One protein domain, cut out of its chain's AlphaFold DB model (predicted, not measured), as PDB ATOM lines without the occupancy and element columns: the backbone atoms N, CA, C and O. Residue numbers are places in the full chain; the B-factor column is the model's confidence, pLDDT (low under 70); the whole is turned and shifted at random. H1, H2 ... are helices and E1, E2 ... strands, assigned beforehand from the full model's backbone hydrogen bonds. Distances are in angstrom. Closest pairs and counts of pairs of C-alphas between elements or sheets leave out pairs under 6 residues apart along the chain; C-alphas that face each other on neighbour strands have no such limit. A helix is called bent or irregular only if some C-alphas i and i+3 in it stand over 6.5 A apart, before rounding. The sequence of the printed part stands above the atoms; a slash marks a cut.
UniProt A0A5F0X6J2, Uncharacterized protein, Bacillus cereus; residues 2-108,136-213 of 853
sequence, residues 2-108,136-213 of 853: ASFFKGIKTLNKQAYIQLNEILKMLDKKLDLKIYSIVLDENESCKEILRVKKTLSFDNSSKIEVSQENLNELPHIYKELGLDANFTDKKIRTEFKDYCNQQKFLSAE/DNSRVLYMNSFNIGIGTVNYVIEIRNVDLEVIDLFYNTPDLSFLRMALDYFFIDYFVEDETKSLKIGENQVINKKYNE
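AT A GLANCE: This is residues 2 to 108 and 136 to 213 of the 853 residues of an uncharacterized protein of Bacillus cereus (UniProt A0A5F0X6J2). One twisted antiparallel sheet forms the core, with helices over both faces: it curls round the long helix H1 on one face, where H5 also packs along E4 with H4 near its first end, and H2 and H3 cover the other. These are three layers, helices H1, H4 and H5, then the sheet, then H2 and H3. The printed part has 185 residues, in the order H1 E1 E2 E3 H2 H3 E4 E5 H4 H5, and the sheet runs E3 E2 E1 E5 E4. The class is mixed, helices and strands; the whole is compact, with a radius of gyration of the C-alphas of 16.3 A and spans of 50 by 38 by 36 A.

HOW THE PARTS SIT: H1, residues 2 to 26, is on the sheet. Its closest C-alphas to E1, residues 31 to 40, are Asn 20 and Leu 32, 6.2 A apart. E1, E2, residues 45 to 54, and E3, residues 64 to 69, form a meander, each strand the antiparallel neighbour of the one before; N 36 and O 49 are 2.8 A apart, and N 52 and O 66 3.0 A. H2, residues 73 to 80, is over E1 at a height over the sheet of 9.3 A. H3, residues 88 to 101, is on the same face, with C-alphas 99 and 141 the closest to E4, residues 139 to 147, at 4.9 A; H3 is irregular, C-alphas 89 and 92 being 7.3 A apart. E4 and E5, residues 151 to 160, form a hairpin, with N 142 and O 157 2.9 A apart; E5 and E1 are antiparallel, with N 35 and O 156 2.8 A apart. H4, residues 164 to 171, only just touches H5, residues 178 to 189, with 3 pairs of C-alphas within 8 A, the closest Phe 170 and Arg 180 at 6.0 A; H5 does so with residues 179 to 180 alone. H5 runs along E4, at 13 degrees on the local plane. Every O i to N i+4 pair is within hydrogen-bond range in H1, H2 and H4, against 6 of 10 in H3 and 7 of 8 in H5.

IN THESE COORDINATES: H1 spans 36.7 A from C-alpha 2 at (179.303, 197.293, 149.988). E1 spans 29.7 A, E5 29.2 A, E4 26.6 A and E2 25.7 A. H5 ends with C-alpha 189 at (178.904, 220.947, 135.035).

THE WHOLE: The C-alphas of Glu 108 and Glu 203, the two farthest apart, are 52.0 A apart. Residues 109 to 135 are not printed; C-alphas 108 and 136 are 10.8 A apart across the cut. Of the links printed whole, none is long. Residues 190 to 213 hold no named element. Mean pLDDT of the printed part is 84.9; residues 2 to 4, 55 to 63, 104 to 108, 136 to 137 and 202 to 204 are under 70.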
ATOM      1  N   ALA A   2     177.858 197.295 150.297       60.34
ATOM      2  CA  ALA A   2     179.303 197.293 149.988       60.34
ATOM      3  C   ALA A   2     179.676 197.894 148.610       60.34
ATOM      4  O   ALA A   2     180.622 198.668 148.511       60.34
ATOM      5  N   SER A   3     178.903 197.597 147.553       62.22
ATOM      6  CA  SER A   3     179.099 198.211 146.224       62.22
ATOM      7  C   SER A   3     178.854 199.730 146.242       62.22
ATOM      8  O   SER A   3     179.630 200.484 145.669       62.22
ATOM      9  N   PHE A   4     177.837 200.188 146.974       69.81
ATOM     10  CA  PHE A   4     177.503 201.608 147.111       69.81
ATOM     11  C   PHE A   4     178.642 202.410 147.756       69.81
ATOM     12  O   PHE A   4     179.126 203.373 147.166       69.81
ATOM     13  N   PHE A   5     179.155 201.942 148.898       73.88
ATOM     14  CA  PHE A   5     180.288 202.578 149.579       73.88
ATOM     15  C   PHE A   5     181.570 202.567 148.735       73.88
ATOM     16  O   PHE A   5     182.337 203.526 148.741       73.88
ATOM     17  N   LYS A   6     181.790 201.519 147.930       76.50
ATOM     18  CA  LYS A   6     182.907 201.481 146.973       76.50
ATOM     19  C   LYS A   6     182.780 202.563 145.882       76.50
ATOM     20  O   LYS A   6     183.785 203.167 145.503       76.50
ATOM     21  N   GLY A   7     181.554 202.850 145.435       81.12
ATOM     22  CA  GLY A   7     181.265 203.932 144.492       81.12
ATOM     23  C   GLY A   7     181.567 205.312 145.078       81.12
ATOM     24  O   GLY A   7     182.246 206.106 144.432       81.12
ATOM     25  N   ILE A   8     181.167 205.558 146.332       87.00
ATOM     26  CA  ILE A   8     181.474 206.804 147.060       87.00
ATOM     27  C   ILE A   8     182.984 207.003 147.192       87.00
ATOM     28  O   ILE A   8     183.495 208.065 146.851       87.00
ATOM     29  N   LYS A   9     183.728 205.962 147.588       88.31
ATOM     30  CA  LYS A   9     185.193 206.053 147.671       88.31
ATOM     31  C   LYS A   9     185.833 206.397 146.326       88.31
ATOM     32  O   LYS A   9     186.805 207.151 146.283       88.31
ATOM     33  N   THR A  10     185.294 205.872 145.229       88.19
ATOM     34  CA  THR A  10     185.779 206.187 143.877       88.19
ATOM     35  C   THR A  10     185.486 207.642 143.504       88.19
ATOM     36  O   THR A  10     186.388 208.330 143.023       88.19
ATOM     37  N   LEU A  11     184.274 208.127 143.798       90.31
ATOM     38  CA  LEU A  11     183.883 209.524 143.599       90.31
ATOM     39  C   LEU A  11     184.777 210.474 144.401       90.31
ATOM     40  O   LEU A  11     185.365 211.375 143.815       90.31
ATOM     41  N   ASN A  12     184.957 210.225 145.700       93.31
ATOM     42  CA  ASN A  12     185.801 211.036 146.583       93.31
ATOM     43  C   ASN A  12     187.238 211.146 146.060       93.31
ATOM     44  O   ASN A  12     187.808 212.234 146.012       93.31
ATOM     45  N   LYS A  13     187.814 210.020 145.612       91.62
ATOM     46  CA  LYS A  13     189.159 209.991 145.026       91.62
ATOM     47  C   LYS A  13     189.245 210.838 143.758       91.62
ATOM     48  O   LYS A  13     190.200 211.594 143.595       91.62
ATOM     49  N   GLN A  14     188.275 210.709 142.854       90.81
ATOM     50  CA  GLN A  14     188.245 211.511 141.631       90.81
ATOM     51  C   GLN A  14     188.031 212.995 141.939       90.81
ATOM     52  O   GLN A  14     188.752 213.823 141.386       90.81
ATOM     53  N   ALA A  15     187.107 213.321 142.844       92.94
ATOM     54  CA  ALA A  15     186.819 214.686 143.255       92.94
ATOM     55  C   ALA A  15     188.062 215.370 143.830       92.94
ATOM     56  O   ALA A  15     188.431 216.442 143.359       92.94
ATOM     57  N   TYR A  16     188.766 214.707 144.755       94.06
ATOM     58  CA  TYR A  16     190.008 215.219 145.333       94.06
ATOM     59  C   TYR A  16     191.083 215.477 144.276       94.06
ATOM     60  O   TYR A  16     191.623 216.576 144.207       94.06
ATOM     61  N   ILE A  17     191.386 214.484 143.428       91.12
ATOM     62  CA  ILE A  17     192.461 214.606 142.430       91.12
ATOM     63  C   ILE A  17     192.171 215.752 141.461       91.12
ATOM     64  O   ILE A  17     193.041 216.589 141.236       91.12
ATOM     65  N   GLN A  18     190.960 215.796 140.894       93.12
ATOM     66  CA  GLN A  18     190.619 216.814 139.901       93.12
ATOM     67  C   GLN A  18     190.560 218.206 140.533       93.12
ATOM     68  O   GLN A  18     191.123 219.139 139.972       93.12
ATOM     69  N   LEU A  19     189.937 218.351 141.707       95.31
ATOM     70  CA  LEU A  19     189.831 219.648 142.369       95.31
ATOM     71  C   LEU A  19     191.202 220.172 142.812       95.31
ATOM     72  O   LEU A  19     191.498 221.345 142.599       95.31
ATOM     73  N   ASN A  20     192.068 219.306 143.347       92.81
ATOM     74  CA  ASN A  20     193.436 219.680 143.698       92.81
ATOM     75  C   ASN A  20     194.211 220.164 142.466       92.81
ATOM     76  O   ASN A  20     194.821 221.226 142.500       92.81
ATOM     77  N   GLU A  21     194.166 219.425 141.354       92.12
ATOM     78  CA  GLU A  21     194.830 219.840 140.111       92.12
ATOM     79  C   GLU A  21     194.273 221.158 139.558       92.12
ATOM     80  O   GLU A  21     195.051 222.016 139.141       92.12
ATOM     81  N   ILE A  22     192.948 221.339 139.589       95.44
ATOM     82  CA  ILE A  22     192.278 222.584 139.195       95.44
ATOM     83  C   ILE A  22     192.809 223.758 140.025       95.44
ATOM     84  O   ILE A  22     193.233 224.749 139.436       95.44
ATOM     85  N   LEU A  23     192.845 223.636 141.358       93.94
ATOM     86  CA  LEU A  23     193.296 224.698 142.264       93.94
ATOM     87  C   LEU A  23     194.790 225.001 142.117       93.94
ATOM     88  O   LEU A  23     195.156 226.168 141.998       93.94
ATOM     89  N   LYS A  24     195.654 223.977 142.027       87.94
ATOM     90  CA  LYS A  24     197.107 224.163 141.841       87.94
ATOM     91  C   LYS A  24     197.453 224.855 140.517       87.94
ATOM     92  O   LYS A  24     198.539 225.418 140.387       87.94
ATOM     93  N   MET A  25     196.566 224.799 139.520       88.88
ATOM     94  CA  MET A  25     196.703 225.571 138.280       88.88
ATOM     95  C   MET A  25     196.313 227.044 138.442       88.88
ATOM     96  O   MET A  25     196.844 227.857 137.691       88.88
ATOM     97  N   LEU A  26     195.423 227.377 139.387       90.75
ATOM     98  CA  LEU A  26     195.034 228.759 139.692       90.75
ATOM     99  C   LEU A  26     196.085 229.461 140.558       90.75
ATOM    100  O   LEU A  26     196.495 230.567 140.232       90.75
ATOM    101  N   ASP A  27     196.544 228.808 141.626       85.25
ATOM    102  CA  ASP A  27     197.763 229.162 142.360       85.25
ATOM    103  C   ASP A  27     198.336 227.880 142.992       85.25
ATOM    104  O   ASP A  27     197.664 227.145 143.716       85.25
ATOM    105  N   LYS A  28     199.616 227.602 142.724       78.88
ATOM    106  CA  LYS A  28     200.334 226.418 143.225       78.88
ATOM    107  C   LYS A  28     200.429 226.366 144.751       78.88
ATOM    108  O   LYS A  28     200.680 225.294 145.296       78.88
ATOM    109  N   LYS A  29     200.279 227.503 145.435       75.88
ATOM    110  CA  LYS A  29     200.328 227.585 146.902       75.88
ATOM    111  C   LYS A  29     199.061 227.068 147.577       75.88
ATOM    112  O   LYS A  29     199.124 226.754 148.765       75.88
ATOM    113  N   LEU A  30     197.935 227.029 146.859       84.62
ATOM    114  CA  LEU A  30     196.657 226.635 147.441       84.62
ATOM    115  C   LEU A  30     196.753 225.205 147.948       84.62
ATOM    116  O   LEU A  30     197.211 224.312 147.230       84.62
ATOM    117  N   ASP A  31     196.341 225.009 149.190       82.94
ATOM    118  CA  ASP A  31     196.274 223.695 149.818       82.94
ATOM    119  C   ASP A  31     194.812 223.295 150.001       82.94
ATOM    120  O   ASP A  31     193.977 224.136 150.338       82.94
ATOM    121  N   LEU A  32     194.505 222.030 149.721       90.12
ATOM    122  CA  LEU A  32     193.144 221.519 149.627       90.12
ATOM    123  C   LEU A  32     192.900 220.442 150.678       90.12
ATOM    124  O   LEU A  32     193.475 219.357 150.623       90.12
ATOM    125  N   LYS A  33     191.920 220.686 151.548       90.38
ATOM    126  CA  LYS A  33     191.349 219.673 152.434       90.38
ATOM    127  C   LYS A  33     189.897 219.411 152.077       90.38
ATOM    128  O   LYS A  33     189.118 220.340 151.864       90.38
ATOM    129  N   ILE A  34     189.535 218.132 152.012       94.94
ATOM    130  CA  ILE A  34     188.186 217.694 151.656       94.94
ATOM    131  C   ILE A  34     187.622 216.759 152.721       94.94
ATOM    132  O   ILE A  34     188.241 215.762 153.098       94.94
ATOM    133  N   TYR A  35     186.375 217.025 153.092       95.88
ATOM    134  CA  TYR A  35     185.517 216.138 153.863       95.88
ATOM    135  C   TYR A  35     184.292 215.753 153.041       95.88
ATOM    136  O   TYR A  35     183.671 216.606 152.415       95.88
ATOM    137  N   SER A  36     183.927 214.477 153.057       96.44
ATOM    138  CA  SER A  36     182.747 213.928 152.389       96.44
ATOM    139  C   SER A  36     181.739 213.462 153.435       96.44
ATOM    140  O   SER A  36     182.026 212.541 154.195       96.44
ATOM    141  N   ILE A  37     180.537 214.028 153.420       95.94
ATOM    142  CA  ILE A  37     179.407 213.636 154.264       95.94
ATOM    143  C   ILE A  37     178.325 212.996 153.392       95.94
ATOM    144  O   ILE A  37     177.719 213.649 152.536       95.94
ATOM    145  N   VAL A  38     178.068 211.711 153.617       94.12
ATOM    146  CA  VAL A  38     177.084 210.927 152.865       94.12
ATOM    147  C   VAL A  38     175.751 210.957 153.599       94.12
ATOM    148  O   VAL A  38     175.643 210.430 154.707       94.12
ATOM    149  N   LEU A  39     174.733 211.537 152.966       93.12
ATOM    150  CA  LEU A  39     173.364 211.589 153.482       93.12
ATOM    151  C   LEU A  39     172.458 210.667 152.664       93.12
ATOM    152  O   LEU A  39     172.557 210.638 151.435       93.12
ATOM    153  N   ASP A  40     171.566 209.934 153.332       89.94
ATOM    154  CA  ASP A  40     170.497 209.186 152.660       89.94
ATOM    155  C   ASP A  40     169.328 210.094 152.228       89.94
ATOM    156  O   ASP A  40     169.349 211.311 152.422       89.94
ATOM    157  N   GLU A  41     168.284 209.504 151.641       86.94
ATOM    158  CA  GLU A  41     167.064 210.212 151.218       86.94
ATOM    159  C   GLU A  41     166.312 210.911 152.369       86.94
ATOM    160  O   GLU A  41     165.555 211.847 152.122       86.94
ATOM    161  N   ASN A  42     166.526 210.492 153.622       86.94
ATOM    162  CA  ASN A  42     165.929 211.100 154.815       86.94
ATOM    163  C   ASN A  42     166.855 212.138 155.475       86.94
ATOM    164  O   ASN A  42     166.601 212.551 156.609       86.94
ATOM    165  N   GLU A  43     167.940 212.521 154.794       85.44
ATOM    166  CA  GLU A  43     168.988 213.414 155.297       85.44
ATOM    167  C   GLU A  43     169.674 212.903 156.578       85.44
ATOM    168  O   GLU A  43     170.170 213.683 157.388       85.44
ATOM    169  N   SER A  44     169.718 211.582 156.771       88.81
ATOM    170  CA  SER A  44     170.479 210.946 157.849       88.81
ATOM    171  C   SER A  44     171.906 210.665 157.393       88.81
ATOM    172  O   SER A  44     172.119 210.047 156.343       88.81
ATOM    173  N   CYS A  45     172.883 211.063 158.209       90.06
ATOM    174  CA  CYS A  45     174.289 210.806 157.944       90.06
ATOM    175  C   CYS A  45     174.614 209.310 158.032       90.06
ATOM    176  O   CYS A  45     174.252 208.630 158.995       90.06
ATOM    177  N   LYS A  46     175.281 208.786 156.998       91.00
ATOM    178  CA  LYS A  46     175.701 207.378 156.899       91.00
ATOM    179  C   LYS A  46     177.203 207.188 156.975       91.00
ATOM    180  O   LYS A  46     177.650 206.165 157.482       91.00
ATOM    181  N   GLU A  47     177.968 208.126 156.433       90.88
ATOM    182  CA  GLU A  47     179.424 208.043 156.405       90.88
ATOM    183  C   GLU A  47     180.018 209.448 156.379       90.88
ATOM    184  O   GLU A  47     179.502 210.338 155.696       90.88
ATOM    185  N   ILE A  48     181.109 209.629 157.121       92.31
ATOM    186  CA  ILE A  48     181.828 210.893 157.232       92.31
ATOM    187  C   ILE A  48     183.288 210.600 156.950       92.31
ATOM    188  O   ILE A  48     183.957 209.950 157.743       92.31
ATOM    189  N   LEU A  49     183.782 211.060 155.810       93.00
ATOM    190  CA  LEU A  49     185.102 210.700 155.316       93.00
ATOM    191  C   LEU A  49     185.992 211.931 155.220       93.00
ATOM    192  O   LEU A  49     185.659 212.885 154.525       93.00
ATOM    193  N   ARG A  50     187.160 211.877 155.847       91.75
ATOM    194  CA  ARG A  50     188.282 212.770 155.561       91.75
ATOM    195  C   ARG A  50     189.028 212.224 154.346       91.75
ATOM    196  O   ARG A  50     189.457 211.070 154.360       91.75
ATOM    197  N   VAL A  51     189.154 213.026 153.292       92.12
ATOM    198  CA  VAL A  51     189.782 212.636 152.020       92.12
ATOM    199  C   VAL A  51     191.100 213.385 151.877       92.12
ATOM    200  O   VAL A  51     191.109 214.614 151.838       92.12
ATOM    201  N   LYS A  52     192.212 212.649 151.809       83.62
ATOM    202  CA  LYS A  52     193.560 213.225 151.823       83.62
ATOM    203  C   LYS A  52     194.460 212.599 150.777       83.62
ATOM    204  O   LYS A  52     194.320 211.430 150.426       83.62
ATOM    205  N   LYS A  53     195.417 213.382 150.292       81.50
ATOM    206  CA  LYS A  53     196.541 212.875 149.507       81.50
ATOM    207  C   LYS A  53     197.457 212.036 150.396       81.50
ATOM    208  O   LYS A  53     197.702 212.405 151.534       81.50
ATOM    209  N   THR A  54     197.983 210.939 149.866       75.31
ATOM    210  CA  THR A  54     198.893 210.031 150.582       75.31
ATOM    211  C   THR A  54     199.965 209.501 149.625       75.31
ATOM    212  O   THR A  54     199.873 209.706 148.403       75.31
ATOM    213  N   LEU A  55     201.012 208.856 150.143       69.56
ATOM    214  CA  LEU A  55     202.057 208.276 149.299       69.56
ATOM    215  C   LEU A  55     201.628 206.910 148.770       69.56
ATOM    216  O   LEU A  55     201.080 206.088 149.493       69.56
ATOM    217  N   SER A  56     201.909 206.656 147.489       65.81
ATOM    218  CA  SER A  56     201.754 205.309 146.947       65.81
ATOM    219  C   SER A  56     202.973 204.468 147.300       65.81
ATOM    220  O   SER A  56     204.112 204.890 147.091       65.81
ATOM    221  N   PHE A  57     202.730 203.269 147.820       57.75
ATOM    222  CA  PHE A  57     203.786 202.320 148.180       57.75
ATOM    223  C   PHE A  57     204.237 201.440 147.013       57.75
ATOM    224  O   PHE A  57     205.294 200.803 147.110       57.75
ATOM    225  N   ASP A  58     203.464 201.432 145.926       54.19
ATOM    226  CA  ASP A  58     203.800 200.765 144.677       54.19
ATOM    227  C   ASP A  58     204.739 201.668 143.869       54.19
ATOM    228  O   ASP A  58     204.518 202.872 143.791       54.19
ATOM    229  N   ASN A  59     205.744 201.106 143.184       49.44
ATOM    230  CA  ASN A  59     206.696 201.843 142.324       49.44
ATOM    231  C   ASN A  59     206.040 202.615 141.147       49.44
ATOM    232  O   ASN A  59     206.719 203.075 140.228       49.44
ATOM    233  N   SER A  60     204.710 202.730 141.118       48.75
ATOM    234  CA  SER A  60     203.994 203.633 140.237       48.75
ATOM    235  C   SER A  60     204.035 205.036 140.843       48.75
ATOM    236  O   SER A  60     203.539 205.264 141.937       48.75
ATOM    237  N   SER A  61     204.579 206.009 140.121       48.16
ATOM    238  CA  SER A  61     204.691 207.424 140.517       48.16
ATOM    239  C   SER A  61     203.352 208.155 140.768       48.16
ATOM    240  O   SER A  61     203.310 209.388 140.843       48.16
ATOM    241  N   LYS A  62     202.237 207.426 140.890       55.22
ATOM    242  CA  LYS A  62     200.887 207.966 141.032       55.22
ATOM    243  C   LYS A  62     200.646 208.487 142.446       55.22
ATOM    244  O   LYS A  62     201.082 207.911 143.435       55.22
ATOM    245  N   ILE A  63     199.928 209.601 142.514       60.88
ATOM    246  CA  ILE A  63     199.378 210.137 143.755       60.88
ATOM    247  C   ILE A  63     198.292 209.172 144.246       60.88
ATOM    248  O   ILE A  63     197.395 208.806 143.478       60.88
ATOM    249  N   GLU A  64     198.376 208.757 145.508       78.38
ATOM    250  CA  GLU A  64     197.332 207.975 146.163       78.38
ATOM    251  C   GLU A  64     196.445 208.893 147.018       78.38
ATOM    252  O   GLU A  64     196.851 209.986 147.408       78.38
ATOM    253  N   VAL A  65     195.193 208.486 147.239       85.56
ATOM    254  CA  VAL A  65     194.220 209.242 148.039       85.56
ATOM    255  C   VAL A  65     193.682 208.311 149.113       85.56
ATOM    256  O   VAL A  65     193.044 207.304 148.782       85.56
ATOM    257  N   SER A  66     193.946 208.646 150.372       85.06
ATOM    258  CA  SER A  66     193.424 207.963 151.549       85.06
ATOM    259  C   SER A  66     192.053 208.528 151.934       85.06
ATOM    260  O   SER A  66     191.701 209.668 151.615       85.06
ATOM    261  N   GLN A  67     191.233 207.684 152.563       90.38
ATOM    262  CA  GLN A  67     189.895 208.041 153.030       90.38
ATOM    263  C   GLN A  67     189.665 207.443 154.409       90.38
ATOM    264  O   GLN A  67     189.579 206.221 154.554       90.38
ATOM    265  N   GLU A  68     189.562 208.317 155.398       87.44
ATOM    266  CA  GLU A  68     189.464 207.983 156.814       87.44
ATOM    267  C   GLU A  68     188.060 208.300 157.324       87.44
ATOM    268  O   GLU A  68     187.562 209.399 157.090       87.44
ATOM    269  N   ASN A  69     187.409 207.357 158.009       88.06
ATOM    270  CA  ASN A  69     186.095 207.611 158.594       88.06
ATOM    271  C   ASN A  69     186.252 208.355 159.923       88.06
ATOM    272  O   ASN A  69     186.964 207.885 160.807       88.06
ATOM    273  N   LEU A  70     185.597 209.509 160.047       85.50
ATOM    274  CA  LEU A  70     185.608 210.317 161.265       85.50
ATOM    275  C   LEU A  70     184.530 209.905 162.264       85.50
ATOM    276  O   LEU A  70     184.555 210.404 163.379       85.50
ATOM    277  N   ASN A  71     183.612 209.012 161.894       82.69
ATOM    278  CA  ASN A  71     182.508 208.475 162.698       82.69
ATOM    279  C   ASN A  71     181.433 209.502 163.108       82.69
ATOM    280  O   ASN A  71     180.248 209.203 162.984       82.69
ATOM    281  N   GLU A  72     181.811 210.714 163.519       84.69
ATOM    282  CA  GLU A  72     180.904 211.728 164.063       84.69
ATOM    283  C   GLU A  72     181.082 213.104 163.401       84.69
ATOM    284  O   GLU A  72     182.186 213.514 163.049       84.69
ATOM    285  N   LEU A  73     179.989 213.861 163.246       85.69
ATOM    286  CA  LEU A  73     180.027 215.213 162.664       85.69
ATOM    287  C   LEU A  73     180.836 216.233 163.480       85.69
ATOM    288  O   LEU A  73     181.571 217.001 162.853       85.69
ATOM    289  N   PRO A  74     180.771 216.253 164.832       87.62
ATOM    290  CA  PRO A  74     181.581 217.161 165.645       87.62
ATOM    291  C   PRO A  74     183.077 217.070 165.362       87.62
ATOM    292  O   PRO A  74     183.800 218.051 165.531       87.62
ATOM    293  N   HIS A  75     183.543 215.918 164.874       86.75
ATOM    294  CA  HIS A  75     184.924 215.759 164.468       86.75
ATOM    295  C   HIS A  75     185.291 216.688 163.307       86.75
ATOM    296  O   HIS A  75     186.290 217.390 163.413       86.75
ATOM    297  N   ILE A  76     184.458 216.802 162.264       89.25
ATOM    298  CA  ILE A  76     184.704 217.758 161.169       89.25
ATOM    299  C   ILE A  76     184.758 219.192 161.703       89.25
ATOM    300  O   ILE A  76     185.661 219.944 161.342       89.25
ATOM    301  N   TYR A  77     183.817 219.581 162.567       87.25
ATOM    302  CA  TYR A  77     183.763 220.945 163.103       87.25
ATOM    303  C   TYR A  77     185.026 221.283 163.896       87.25
ATOM    304  O   TYR A  77     185.608 222.347 163.693       87.25
ATOM    305  N   LYS A  78     185.527 220.341 164.704       84.88
ATOM    306  CA  LYS A  78     186.799 220.484 165.419       84.88
ATOM    307  C   LYS A  78     187.993 220.608 164.469       84.88
ATOM    308  O   LYS A  78     188.834 221.477 164.685       84.88
ATOM    309  N   GLU A  79     188.059 219.802 163.409       84.94
ATOM    310  CA  GLU A  79     189.156 219.885 162.428       84.94
ATOM    311  C   GLU A  79     189.161 221.186 161.636       84.94
ATOM    312  O   GLU A  79     190.212 221.774 161.384       84.94
ATOM    313  N   LEU A  80     187.976 221.680 161.293       84.69
ATOM    314  CA  LEU A  80     187.808 222.993 160.686       84.69
ATOM    315  C   LEU A  80     188.024 224.124 161.711       84.69
ATOM    316  O   LEU A  80     188.222 225.277 161.321       84.69
ATOM    317  N   GLY A  81     188.057 223.802 163.010       81.19
ATOM    318  CA  GLY A  81     188.082 224.715 164.153       81.19
ATOM    319  C   GLY A  81     186.931 225.706 164.112       81.19
ATOM    320  O   GLY A  81     187.152 226.913 164.041       81.19
ATOM    321  N   LEU A  82     185.722 225.159 164.058       82.88
ATOM    322  CA  LEU A  82     184.465 225.877 164.175       82.88
ATOM    323  C   LEU A  82     183.973 225.780 165.619       82.88
ATOM    324  O   LEU A  82     183.964 224.693 166.194       82.88
ATOM    325  N   ASP A  83     183.498 226.899 166.162       71.31
ATOM    326  CA  ASP A  83     182.868 226.933 167.488       71.31
ATOM    327  C   ASP A  83     181.391 226.493 167.444       71.31
ATOM    328  O   ASP A  83     180.782 226.186 168.470       71.31
ATOM    329  N   ALA A  84     180.805 226.435 166.243       75.19
ATOM    330  CA  ALA A  84     179.428 226.020 166.010       75.19
ATOM    331  C   ALA A  84     179.331 224.543 165.596       75.19
ATOM    332  O   ALA A  84     180.065 224.076 164.726       75.19
ATOM    333  N   ASN A  85     178.346 223.839 166.161       83.25
ATOM    334  CA  ASN A  85     178.003 222.464 165.799       83.25
ATOM    335  C   ASN A  85     176.637 222.417 165.104       83.25
ATOM    336  O   ASN A  85     175.648 222.940 165.624       83.25
ATOM    337  N   PHE A  86     176.563 221.735 163.961       84.81
ATOM    338  CA  PHE A  86     175.326 221.547 163.201       84.81
ATOM    339  C   PHE A  86     174.863 220.084 163.264       84.81
ATOM    340  O   PHE A  86     175.658 219.158 163.382       84.81
ATOM    341  N   THR A  87     173.549 219.862 163.207       84.75
ATOM    342  CA  THR A  87     172.960 218.512 163.123       84.75
ATOM    343  C   THR A  87     172.827 218.069 161.668       84.75
ATOM    344  O   THR A  87     172.672 218.930 160.806       84.75
ATOM    345  N   ASP A  88     172.710 216.767 161.398       78.62
ATOM    346  CA  ASP A  88     172.541 216.190 160.050       78.62
ATOM    347  C   ASP A  88     171.519 216.941 159.173       78.62
ATOM    348  O   ASP A  88     171.818 217.344 158.051       78.62
ATOM    349  N   LYS A  89     170.335 217.242 159.726       81.38
ATOM    350  CA  LYS A  89     169.233 217.934 159.023       81.38
ATOM    351  C   LYS A  89     169.526 219.389 158.638       81.38
ATOM    352  O   LYS A  89     168.763 220.009 157.910       81.38
ATOM    353  N   LYS A  90     170.597 219.960 159.184       88.50
ATOM    354  CA  LYS A  90     171.035 221.342 158.958       88.50
ATOM    355  C   LYS A  90     172.245 221.418 158.029       88.50
ATOM    356  O   LYS A  90     172.694 222.513 157.702       88.50
ATOM    357  N   ILE A  91     172.771 220.274 157.582       89.62
ATOM    358  CA  ILE A  91     173.986 220.209 156.765       89.62
ATOM    359  C   ILE A  91     173.798 220.948 155.439       89.62
ATOM    360  O   ILE A  91     174.600 221.806 155.086       89.62
ATOM    361  N   ARG A  92     172.713 220.663 154.713       89.94
ATOM    362  CA  ARG A  92     172.460 221.249 153.384       89.94
ATOM    363  C   ARG A  92     171.905 222.676 153.414       89.94
ATOM    364  O   ARG A  92     171.757 223.272 152.348       89.94
ATOM    365  N   THR A  93     171.598 223.197 154.600       89.69
ATOM    366  CA  THR A  93     171.036 224.534 154.821       89.69
ATOM    367  C   THR A  93     172.008 225.379 155.641       89.69
ATOM    368  O   THR A  93     172.911 225.975 155.070       89.69
ATOM    369  N   GLU A  94     171.896 225.368 156.970       90.94
ATOM    370  CA  GLU A  94     172.663 226.245 157.864       90.94
ATOM    371  C   GLU A  94     174.177 226.029 157.753       90.94
ATOM    372  O   GLU A  94     174.923 227.000 157.680       90.94
ATOM    373  N   PHE A  95     174.648 224.778 157.694       92.06
ATOM    374  CA  PHE A  95     176.089 224.517 157.605       92.06
ATOM    375  C   PHE A  95     176.659 224.860 156.220       92.06
ATOM    376  O   PHE A  95     177.770 225.384 156.116       92.06
ATOM    377  N   LYS A  96     175.886 224.618 155.153       92.94
ATOM    378  CA  LYS A  96     176.246 225.046 153.797       92.94
ATOM    379  C   LYS A  96     176.340 226.568 153.712       92.94
ATOM    380  O   LYS A  96     177.307 227.075 153.151       92.94
ATOM    381  N   ASP A  97     175.361 227.280 154.264       91.56
ATOM    382  CA  ASP A  97     175.343 228.743 154.273       91.56
ATOM    383  C   ASP A  97     176.477 229.307 155.126       91.56
ATOM    384  O   ASP A  97     177.152 230.235 154.690       91.56
ATOM    385  N   TYR A  98     176.768 228.686 156.272       90.88
ATOM    386  CA  TYR A  98     177.935 229.015 157.084       90.88
ATOM    387  C   TYR A  98     179.225 228.922 156.260       90.88
ATOM    388  O   TYR A  98     179.943 229.909 156.136       90.88
ATOM    389  N   CYS A  99     179.487 227.772 155.624       91.62
ATOM    390  CA  CYS A  99     180.689 227.595 154.807       91.62
ATOM    391  C   CYS A  99     180.753 228.608 153.656       91.62
ATOM    392  O   CYS A  99     181.794 229.212 153.427       91.62
ATOM    393  N   ASN A 100     179.646 228.791 152.934       93.12
ATOM    394  CA  ASN A 100     179.632 229.522 151.668       93.12
ATOM    395  C   ASN A 100     179.496 231.041 151.799       93.12
ATOM    396  O   ASN A 100     179.803 231.732 150.830       93.12
ATOM    397  N   GLN A 101     178.975 231.546 152.920       90.44
ATOM    398  CA  GLN A 101     178.585 232.953 153.063       90.44
ATOM    399  C   GLN A 101     179.272 233.651 154.239       90.44
ATOM    400  O   GLN A 101     179.429 234.868 154.197       90.44
ATOM    401  N   GLN A 102     179.696 232.923 155.278       82.69
ATOM    402  CA  GLN A 102     180.347 233.539 156.433       82.69
ATOM    403  C   GLN A 102     181.865 233.507 156.284       82.69
ATOM    404  O   GLN A 102     182.486 232.445 156.212       82.69
ATOM    405  N   LYS A 103     182.474 234.697 156.281       73.31
ATOM    406  CA  LYS A 103     183.926 234.835 156.373       73.31
ATOM    407  C   LYS A 103     184.379 234.291 157.729       73.31
ATOM    408  O   LYS A 103     183.846 234.681 158.764       73.31
ATOM    409  N   PHE A 104     185.366 233.397 157.728       60.12
ATOM    410  CA  PHE A 104     185.962 232.919 158.972       60.12
ATOM    411  C   PHE A 104     186.712 234.076 159.652       60.12
ATOM    412  O   PHE A 104     187.701 234.570 159.109       60.12
ATOM    413  N   LEU A 105     186.235 234.513 160.818       52.28
ATOM    414  CA  LEU A 105     186.886 235.513 161.662       52.28
ATOM    415  C   LEU A 105     187.459 234.790 162.885       52.28
ATOM    416  O   LEU A 105     186.730 234.118 163.611       52.28
ATOM    417  N   SER A 106     188.773 234.870 163.087       47.41
ATOM    418  CA  SER A 106     189.398 234.405 164.328       47.41
ATOM    419  C   SER A 106     189.067 235.371 165.475       47.41
ATOM    420  O   SER A 106     188.826 236.552 165.234       47.41
ATOM    421  N   ALA A 107     189.054 234.882 166.722       38.50
ATOM    422  CA  ALA A 107     188.659 235.647 167.915       38.50
ATOM    423  C   ALA A 107     189.459 236.953 168.150       38.50
ATOM    424  O   ALA A 107     189.007 237.823 168.888       38.50
ATOM    425  N   GLU A 108     190.616 237.136 167.506       39.03
ATOM    426  CA  GLU A 108     191.372 238.399 167.533       39.03
ATOM    427  C   GLU A 108     190.718 239.519 166.697       39.03
ATOM    428  O   GLU A 108     190.946 240.697 166.966       39.03
ATOM    429  N   ASP A 136     194.540 231.588 161.400       51.69
ATOM    430  CA  ASP A 136     194.764 231.440 159.963       51.69
ATOM    431  C   ASP A 136     193.642 232.131 159.163       51.69
ATOM    432  O   ASP A 136     192.635 231.519 158.801       51.69
ATOM    433  N   ASN A 137     193.816 233.429 158.903       61.91
ATOM    434  CA  ASN A 137     192.892 234.264 158.127       61.91
ATOM    435  C   ASN A 137     193.057 234.080 156.598       61.91
ATOM    436  O   ASN A 137     192.424 234.792 155.822       61.91
ATOM    437  N   SER A 138     193.893 233.132 156.148       77.94
ATOM    438  CA  SER A 138     194.216 232.883 154.733       77.94
ATOM    439  C   SER A 138     193.479 231.671 154.148       77.94
ATOM    440  O   SER A 138     194.037 230.891 153.373       77.94
ATOM    441  N   ARG A 139     192.215 231.471 154.539       85.88
ATOM    442  CA  ARG A 139     191.434 230.300 154.125       85.88
ATOM    443  C   ARG A 139     190.022 230.623 153.660       85.88
ATOM    444  O   ARG A 139     189.405 231.586 154.106       85.88
ATOM    445  N   VAL A 140     189.504 229.750 152.803       92.44
ATOM    446  CA  VAL A 140     188.114 229.724 152.345       92.44
ATOM    447  C   VAL A 140     187.498 228.385 152.720       92.44
ATOM    448  O   VAL A 140     188.087 227.333 152.472       92.44
ATOM    449  N   LEU A 141     186.298 228.433 153.292       94.31
ATOM    450  CA  LEU A 141     185.420 227.279 153.419       94.31
ATOM    451  C   LEU A 141     184.400 227.303 152.283       94.31
ATOM    452  O   LEU A 141     183.909 228.353 151.883       94.31
ATOM    453  N   TYR A 142     184.091 226.135 151.742       96.50
ATOM    454  CA  TYR A 142     183.099 225.978 150.691       96.50
ATOM    455  C   TYR A 142     182.398 224.639 150.840       96.50
ATOM    456  O   TYR A 142     183.009 223.636 151.207       96.50
ATOM    457  N   MET A 143     181.107 224.609 150.538       96.44
ATOM    458  CA  MET A 143     180.316 223.400 150.603       96.44
ATOM    459  C   MET A 143     179.360 223.275 149.421       96.44
ATOM    460  O   MET A 143     178.539 224.158 149.142       96.44
ATOM    461  N   ASN A 144     179.416 222.118 148.764       96.25
ATOM    462  CA  ASN A 144     178.465 221.733 147.730       96.25
ATOM    463  C   ASN A 144     178.309 220.207 147.670       96.25
ATOM    464  O   ASN A 144     178.951 219.483 148.428       96.25
ATOM    465  N   SER A 145     177.407 219.696 146.840       95.00
ATOM    466  CA  SER A 145     177.002 218.291 146.895       95.00
ATOM    467  C   SER A 145     176.727 217.705 145.525       95.00
ATOM    468  O   SER A 145     176.184 218.391 144.664       95.00
ATOM    469  N   PHE A 146     176.978 216.408 145.381       94.38
ATOM    470  CA  PHE A 146     176.470 215.624 144.264       94.38
ATOM    471  C   PHE A 146     175.252 214.802 144.685       94.38
ATOM    472  O   PHE A 146     175.263 214.150 145.735       94.38
ATOM    473  N   ASN A 147     174.221 214.787 143.841       91.62
ATOM    474  CA  ASN A 147     173.114 213.845 143.961       91.62
ATOM    475  C   ASN A 147     173.531 212.495 143.361       91.62
ATOM    476  O   ASN A 147     174.068 212.448 142.257       91.62
ATOM    477  N   ILE A 148     173.294 211.398 144.079       88.69
ATOM    478  CA  ILE A 148     173.634 210.033 143.643       88.69
ATOM    479  C   ILE A 148     172.394 209.130 143.529       88.69
ATOM    480  O   ILE A 148     172.500 207.904 143.580       88.69
ATOM    481  N   GLY A 149     171.206 209.729 143.406       83.88
ATOM    482  CA  GLY A 149     169.917 209.054 143.242       83.88
ATOM    483  C   GLY A 149     169.309 208.575 144.561       83.88
ATOM    484  O   GLY A 149     168.169 208.909 144.855       83.88
ATOM    485  N   ILE A 150     170.078 207.847 145.376       84.81
ATOM    486  CA  ILE A 150     169.635 207.293 146.678       84.81
ATOM    487  C   ILE A 150     170.056 208.145 147.887       84.81
ATOM    488  O   ILE A 150     170.132 207.660 149.019       84.81
ATOM    489  N   GLY A 151     170.429 209.400 147.641       89.81
ATOM    490  CA  GLY A 151     170.989 210.303 148.637       89.81
ATOM    491  C   GLY A 151     171.943 211.321 148.021       89.81
ATOM    492  O   GLY A 151     171.972 211.524 146.804       89.81
ATOM    493  N   THR A 152     172.755 211.951 148.866       92.94
ATOM    494  CA  THR A 152     173.724 212.975 148.452       92.94
ATOM    495  C   THR A 152     175.099 212.730 149.061       92.94
ATOM    496  O   THR A 152     175.219 212.259 150.191       92.94
ATOM    497  N   VAL A 153     176.147 213.082 148.316       95.19
ATOM    498  CA  VAL A 153     177.514 213.191 148.844       95.19
ATOM    499  C   VAL A 153     177.847 214.671 148.934       95.19
ATOM    500  O   VAL A 153     177.930 215.354 147.914       95.19
ATOM    501  N   ASN A 154     177.992 215.169 150.156       96.56
ATOM    502  CA  ASN A 154     178.202 216.577 150.458       96.56
ATOM    503  C   ASN A 154     179.675 216.794 150.778       96.56
ATOM    504  O   ASN A 154     180.224 216.139 151.656       96.56
ATOM    505  N   TYR A 155     180.306 217.708 150.062       97.56
ATOM    506  CA  TYR A 155     181.718 218.011 150.181       97.56
ATOM    507  C   TYR A 155     181.893 219.298 150.962       97.56
ATOM    508  O   TYR A 155     181.406 220.336 150.519       97.56
ATOM    509  N   VAL A 156     182.599 219.228 152.087       96.94
ATOM    510  CA  VAL A 156     183.123 220.403 152.788       96.94
ATOM    511  C   VAL A 156     184.579 220.552 152.383       96.94
ATOM    512  O   VAL A 156     185.377 219.630 152.545       96.94
ATOM    513  N   ILE A 157     184.900 221.695 151.803       96.69
ATOM    514  CA  ILE A 157     186.186 222.006 151.198       96.69
ATOM    515  C   ILE A 157     186.797 223.164 151.982       96.69
ATOM    516  O   ILE A 157     186.189 224.225 152.094       96.69
ATOM    517  N   GLU A 158     187.998 222.955 152.513       93.44
ATOM    518  CA  GLU A 158     188.844 224.016 153.057       93.44
ATOM    519  C   GLU A 158     189.993 224.250 152.073       93.44
ATOM    520  O   GLU A 158     190.729 223.320 151.733       93.44
ATOM    521  N   ILE A 159     190.132 225.490 151.607       92.06
ATOM    522  CA  ILE A 159     191.250 225.935 150.773       92.06
ATOM    523  C   ILE A 159     192.094 226.885 151.617       92.06
ATOM    524  O   ILE A 159     191.577 227.907 152.064       92.06
ATOM    525  N   ARG A 160     193.370 226.561 151.845       85.25
ATOM    526  CA  ARG A 160     194.316 227.388 152.622       85.25
ATOM    527  C   ARG A 160     195.301 228.121 151.712       85.25
ATOM    528  O   ARG A 160     195.440 227.781 150.536       85.25
ATOM    529  N   ASN A 161     196.015 229.095 152.281       77.00
ATOM    530  CA  ASN A 161     196.943 229.993 151.588       77.00
ATOM    531  C   ASN A 161     196.269 230.834 150.490       77.00
ATOM    532  O   ASN A 161     196.876 231.101 149.453       77.00
ATOM    533  N   VAL A 162     195.009 231.219 150.706       83.75
ATOM    534  CA  VAL A 162     194.232 232.059 149.788       83.75
ATOM    535  C   VAL A 162     194.524 233.533 150.075       83.75
ATOM    536  O   VAL A 162     194.489 233.969 151.226       83.75
ATOM    537  N   ASP A 163     194.784 234.310 149.026       79.06
ATOM    538  CA  ASP A 163     195.007 235.754 149.124       79.06
ATOM    539  C   ASP A 163     193.772 236.484 149.682       79.06
ATOM    540  O   ASP A 163     192.638 236.185 149.303       79.06
ATOM    541  N   LEU A 164     193.983 237.491 150.542       79.94
ATOM    542  CA  LEU A 164     192.903 238.243 151.207       79.94
ATOM    543  C   LEU A 164     191.906 238.859 150.220       79.94
ATOM    544  O   LEU A 164     190.705 238.866 150.474       79.94
ATOM    545  N   GLU A 165     192.396 239.342 149.083       82.44
ATOM    546  CA  GLU A 165     191.561 239.891 148.020       82.44
ATOM    547  C   GLU A 165     190.675 238.821 147.368       82.44
ATOM    548  O   GLU A 165     189.499 239.065 147.097       82.44
ATOM    549  N   VAL A 166     191.198 237.605 147.182       90.06
ATOM    550  CA  VAL A 166     190.427 236.461 146.676       90.06
ATOM    551  C   VAL A 166     189.386 236.018 147.708       90.06
ATOM    552  O   VAL A 166     188.263 235.699 147.323       90.06
ATOM    553  N   ILE A 167     189.714 236.049 149.005       90.44
ATOM    554  CA  ILE A 167     188.764 235.794 150.104       90.44
ATOM    555  C   ILE A 167     187.646 236.845 150.104       90.44
ATOM    556  O   ILE A 167     186.470 236.498 150.207       90.44
ATOM    557  N   ASP A 168     187.997 238.123 149.953       87.31
ATOM    558  CA  ASP A 168     187.034 239.220 149.869       87.31
ATOM    559  C   ASP A 168     186.125 239.077 148.638       87.31
ATOM    560  O   ASP A 168     184.905 239.195 148.747       87.31
ATOM    561  N   LEU A 169     186.685 238.728 147.470       91.44
ATOM    562  CA  LEU A 169     185.886 238.352 146.298       91.44
ATOM    563  C   LEU A 169     184.948 237.186 146.606       91.44
ATOM    564  O   LEU A 169     183.792 237.219 146.204       91.44
ATOM    565  N   PHE A 170     185.435 236.151 147.284       93.94
ATOM    566  CA  PHE A 170     184.682 234.928 147.537       93.94
ATOM    567  C   PHE A 170     183.457 235.146 148.433       93.94
ATOM    568  O   PHE A 170     182.392 234.618 148.120       93.94
ATOM    569  N   TYR A 171     183.595 235.918 149.514       92.25
ATOM    570  CA  TYR A 171     182.522 236.118 150.496       92.25
ATOM    571  C   TYR A 171     181.702 237.391 150.264       92.25
ATOM    572  O   TYR A 171     180.476 237.340 150.319       92.25
ATOM    573  N   ASN A 172     182.354 238.522 149.975       88.94
ATOM    574  CA  ASN A 172     181.686 239.827 149.933       88.94
ATOM    575  C   ASN A 172     181.170 240.178 148.532       88.94
ATOM    576  O   ASN A 172     180.102 240.770 148.399       88.94
ATOM    577  N   THR A 173     181.877 239.766 147.476       89.62
ATOM    578  CA  THR A 173     181.452 239.991 146.079       89.62
ATOM    579  C   THR A 173     181.449 238.690 145.261       89.62
ATOM    580  O   THR A 173     182.126 238.616 144.226       89.62
ATOM    581  N   PRO A 174     180.697 237.652 145.691       92.56
ATOM    582  CA  PRO A 174     180.788 236.289 145.150       92.56
ATOM    583  C   PRO A 174     180.474 236.205 143.653       92.56
ATOM    584  O   PRO A 174     181.029 235.360 142.950       92.56
ATOM    585  N   ASP A 175     179.641 237.113 143.138       90.88
ATOM    586  CA  ASP A 175     179.259 237.152 141.723       90.88
ATOM    587  C   ASP A 175     180.453 237.452 140.795       90.88
ATOM    588  O   ASP A 175     180.463 237.021 139.640       90.88
ATOM    589  N   LEU A 176     181.489 238.116 141.320       94.19
ATOM    590  CA  LEU A 176     182.739 238.427 140.624       94.19
ATOM    591  C   LEU A 176     183.886 237.473 140.992       94.19
ATOM    592  O   LEU A 176     184.984 237.616 140.460       94.19
ATOM    593  N   SER A 177     183.676 236.488 141.866       95.31
ATOM    594  CA  SER A 177     184.737 235.561 142.275       95.31
ATOM    595  C   SER A 177     184.956 234.455 141.244       95.31
ATOM    596  O   SER A 177     184.112 233.572 141.061       95.31
ATOM    597  N   PHE A 178     186.131 234.452 140.606       96.50
ATOM    598  CA  PHE A 178     186.526 233.357 139.718       96.50
ATOM    599  C   PHE A 178     186.628 232.024 140.471       96.50
ATOM    600  O   PHE A 178     186.136 231.005 139.986       96.50
ATOM    601  N   LEU A 179     187.222 232.035 141.672       96.62
ATOM    602  CA  LEU A 179     187.356 230.840 142.509       96.62
ATOM    603  C   LEU A 179     185.982 230.237 142.816       96.62
ATOM    604  O   LEU A 179     185.791 229.037 142.626       96.62
ATOM    605  N   ARG A 180     185.000 231.061 143.210       95.94
ATOM    606  CA  ARG A 180     183.629 230.593 143.458       95.94
ATOM    607  C   ARG A 180     183.008 229.972 142.212       95.94
ATOM    608  O   ARG A 180     182.460 228.877 142.297       95.94
ATOM    609  N   MET A 181     183.124 230.636 141.061       96.50
ATOM    610  CA  MET A 181     182.584 230.122 139.802       96.50
ATOM    611  C   MET A 181     183.224 228.781 139.416       96.50
ATOM    612  O   MET A 181     182.507 227.853 139.051       96.50
ATOM    613  N   ALA A 182     184.547 228.640 139.543       97.19
ATOM    614  CA  ALA A 182     185.244 227.382 139.277       97.19
ATOM    615  C   ALA A 182     184.773 226.252 140.208       97.19
ATOM    616  O   ALA A 182     184.518 225.140 139.737       97.19
ATOM    617  N   LEU A 183     184.596 226.542 141.502       97.62
ATOM    618  CA  LEU A 183     184.061 225.584 142.469       97.62
ATOM    619  C   LEU A 183     182.609 225.207 142.157       97.62
ATOM    620  O   LEU A 183     182.289 224.026 142.164       97.62
ATOM    621  N   ASP A 184     181.723 226.152 141.849       96.50
ATOM    622  CA  ASP A 184     180.326 225.836 141.524       96.50
ATOM    623  C   ASP A 184     180.226 224.988 140.248       96.50
ATOM    624  O   ASP A 184     179.579 223.940 140.256       96.50
ATOM    625  N   TYR A 185     180.931 225.379 139.178       96.56
ATOM    626  CA  TYR A 185     180.950 224.648 137.904       96.56
ATOM    627  C   TYR A 185     181.556 223.248 138.020       96.56
ATOM    628  O   TYR A 185     181.163 222.353 137.266       96.56
ATOM    629  N   PHE A 186     182.452 223.020 138.986       96.75
ATOM    630  CA  PHE A 186     182.919 221.675 139.306       96.75
ATOM    631  C   PHE A 186     181.769 220.762 139.769       96.75
ATOM    632  O   PHE A 186     181.710 219.594 139.391       96.75
ATOM    633  N   PHE A 187     180.821 221.288 140.548       95.62
ATOM    634  CA  PHE A 187     179.694 220.503 141.056       95.62
ATOM    635  C   PHE A 187     178.509 220.425 140.088       95.62
ATOM    636  O   PHE A 187     177.835 219.403 140.078       95.62
ATOM    637  N   ILE A 188     178.263 221.454 139.267       93.62
ATOM    638  CA  ILE A 188     177.072 221.504 138.392       93.62
ATOM    639  C   ILE A 188     177.334 221.108 136.928       93.62
ATOM    640  O   ILE A 188     176.382 220.886 136.181       93.62
ATOM    641  N   ASP A 189     178.595 221.074 136.472       93.88
ATOM    642  CA  ASP A 189     178.904 220.947 135.035       93.88
ATOM    643  C   ASP A 189     180.210 220.205 134.703       93.88
ATOM    644  O   ASP A 189     180.728 220.304 133.587       93.88
ATOM    645  N   TYR A 190     180.768 219.459 135.658       94.69
ATOM    646  CA  TYR A 190     182.002 218.695 135.443       94.69
ATOM    647  C   TYR A 190     181.750 217.231 135.082       94.69
ATOM    648  O   TYR A 190     182.376 216.684 134.169       94.69
ATOM    649  N   PHE A 191     180.821 216.580 135.784       93.44
ATOM    650  CA  PHE A 191     180.506 215.162 135.617       93.44
ATOM    651  C   PHE A 191     179.222 214.948 134.808       93.44
ATOM    652  O   PHE A 191     178.392 215.842 134.660       93.44
ATOM    653  N   VAL A 192     179.074 213.749 134.242       91.06
ATOM    654  CA  VAL A 192     177.849 213.345 133.540       91.06
ATOM    655  C   VAL A 192     176.742 213.065 134.556       91.06
ATOM    656  O   VAL A 192     176.872 212.176 135.398       91.06
ATOM    657  N   GLU A 193     175.629 213.772 134.407       89.94
ATOM    658  CA  GLU A 193     174.386 213.533 135.139       89.94
ATOM    659  C   GLU A 193     173.354 212.820 134.249       89.94
ATOM    660  O   GLU A 193     173.428 212.869 133.017       89.94
ATOM    661  N   ASP A 194     172.406 212.122 134.871       86.19
ATOM    662  CA  ASP A 194     171.224 211.571 134.209       86.19
ATOM    663  C   ASP A 194     170.073 212.594 134.114       86.19
ATOM    664  O   ASP A 194     170.192 213.750 134.523       86.19
ATOM    665  N   GLU A 195     168.930 212.175 133.564       84.06
ATOM    666  CA  GLU A 195     167.748 213.038 133.403       84.06
ATOM    667  C   GLU A 195     167.181 213.556 134.738       84.06
ATOM    668  O   GLU A 195     166.473 214.562 134.759       84.06
ATOM    669  N   THR A 196     167.511 212.905 135.859       83.62
ATOM    670  CA  THR A 196     167.104 213.305 137.213       83.62
ATOM    671  C   THR A 196     168.115 214.227 137.898       83.62
ATOM    672  O   THR A 196     167.936 214.555 139.072       83.62
ATOM    673  N   LYS A 197     169.166 214.664 137.182       84.75
ATOM    674  CA  LYS A 197     170.332 215.377 137.733       84.75
ATOM    675  C   LYS A 197     171.087 214.568 138.797       84.75
ATOM    676  O   LYS A 197     171.675 215.130 139.718       84.75
ATOM    677  N   SER A 198     171.042 213.240 138.703       86.94
ATOM    678  CA  SER A 198     171.850 212.356 139.542       86.94
ATOM    679  C   SER A 198     173.132 211.981 138.803       86.94
ATOM    680  O   SER A 198     173.118 211.765 137.590       86.94
ATOM    681  N   LEU A 199     174.252 211.881 139.519       88.62
ATOM    682  CA  LEU A 199     175.525 211.450 138.947       88.62
ATOM    683  C   LEU A 199     175.390 210.073 138.296       88.62
ATOM    684  O   LEU A 199     175.005 209.090 138.935       88.62
ATOM    685  N   LYS A 200     175.795 209.979 137.030       82.38
ATOM    686  CA  LYS A 200     175.767 208.721 136.290       82.38
ATOM    687  C   LYS A 200     176.990 207.871 136.634       82.38
ATOM    688  O   LYS A 200     178.101 208.131 136.169       82.38
ATOM    689  N   ILE A 201     176.771 206.811 137.408       75.88
ATOM    690  CA  ILE A 201     177.801 205.835 137.781       75.88
ATOM    691  C   ILE A 201     177.822 204.699 136.741       75.88
ATOM    692  O   ILE A 201     176.833 203.990 136.573       75.88
ATOM    693  N   GLY A 202     178.936 204.531 136.018       67.31
ATOM    694  CA  GLY A 202     179.093 203.469 135.011       67.31
ATOM    695  C   GLY A 202     179.256 202.056 135.599       67.31
ATOM    696  O   GLY A 202     179.421 201.890 136.806       67.31
ATOM    697  N   GLU A 203     179.294 201.031 134.735       59.00
ATOM    698  CA  GLU A 203     179.346 199.596 135.111       59.00
ATOM    699  C   GLU A 203     180.521 199.224 136.045       59.00
ATOM    700  O   GLU A 203     180.399 198.315 136.864       59.00
ATOM    701  N   ASN A 204     181.625 199.981 135.996       62.03
ATOM    702  CA  ASN A 204     182.814 199.809 136.843       62.03
ATOM    703  C   ASN A 204     182.935 200.850 137.972       62.03
ATOM    704  O   ASN A 204     184.030 201.068 138.485       62.03
ATOM    705  N   GLN A 205     181.842 201.528 138.336       70.19
ATOM    706  CA  GLN A 205     181.844 202.666 139.271       70.19
ATOM    707  C   GLN A 205     182.666 203.871 138.790       70.19
ATOM    708  O   GLN A 205     183.061 204.727 139.577       70.19
ATOM    709  N   VAL A 206     182.916 203.943 137.482       72.75
ATOM    710  CA  VAL A 206     183.608 205.069 136.855       72.75
ATOM    711  C   VAL A 206     182.615 206.206 136.671       72.75
ATOM    712  O   VAL A 206     181.549 206.011 136.080       72.75
ATOM    713  N   ILE A 207     182.985 207.387 137.157       82.94
ATOM    714  CA  ILE A 207     182.231 208.621 136.957       82.94
ATOM    715  C   ILE A 207     182.908 209.377 135.824       82.94
ATOM    716  O   ILE A 207     184.110 209.651 135.855       82.94
ATOM    717  N   ASN A 208     182.137 209.622 134.768       87.19
ATOM    718  CA  ASN A 208     182.650 210.199 133.536       87.19
ATOM    719  C   ASN A 208     182.556 211.721 133.584       87.19
ATOM    720  O   ASN A 208     181.560 212.279 134.045       87.19
ATOM    721  N   LYS A 209     183.580 212.384 133.049       91.19
ATOM    722  CA  LYS A 209     183.568 213.830 132.823       91.19
ATOM    723  C   LYS A 209     182.619 214.164 131.675       91.19
ATOM    724  O   LYS A 209     182.641 213.481 130.651       91.19
ATOM    725  N   LYS A 210     181.832 215.229 131.815       92.69
ATOM    726  CA  LYS A 210     180.806 215.641 130.844       92.69
ATOM    727  C   LYS A 210     181.388 215.982 129.474       92.69
ATOM    728  O   LYS A 210     180.876 215.528 128.457       92.69
ATOM    729  N   TYR A 211     182.492 216.725 129.466       93.00
ATOM    730  CA  TYR A 211     183.155 217.203 128.247       93.00
ATOM    731  C   TYR A 211     184.441 216.440 127.905       93.00
ATOM    732  O   TYR A 211     185.142 216.812 126.970       93.00
ATOM    733  N   ASN A 212     184.758 215.374 128.655       91.00
ATOM    734  CA  ASN A 212     186.020 214.632 128.550       91.00
ATOM    735  C   ASN A 212     187.274 215.536 128.595       91.00
ATOM    736  O   ASN A 212     188.269 215.273 127.922       91.00
ATOM    737  N   GLU A 213     187.201 216.615 129.373       93.19
ATOM    738  CA  GLU A 213     188.249 217.629 129.465       93.19
ATOM    739  C   GLU A 213     189.279 217.306 130.564       93.19
ATOM    740  O   GLU A 213     188.969 216.675 131.584       93.19
TER     741      GLU A 213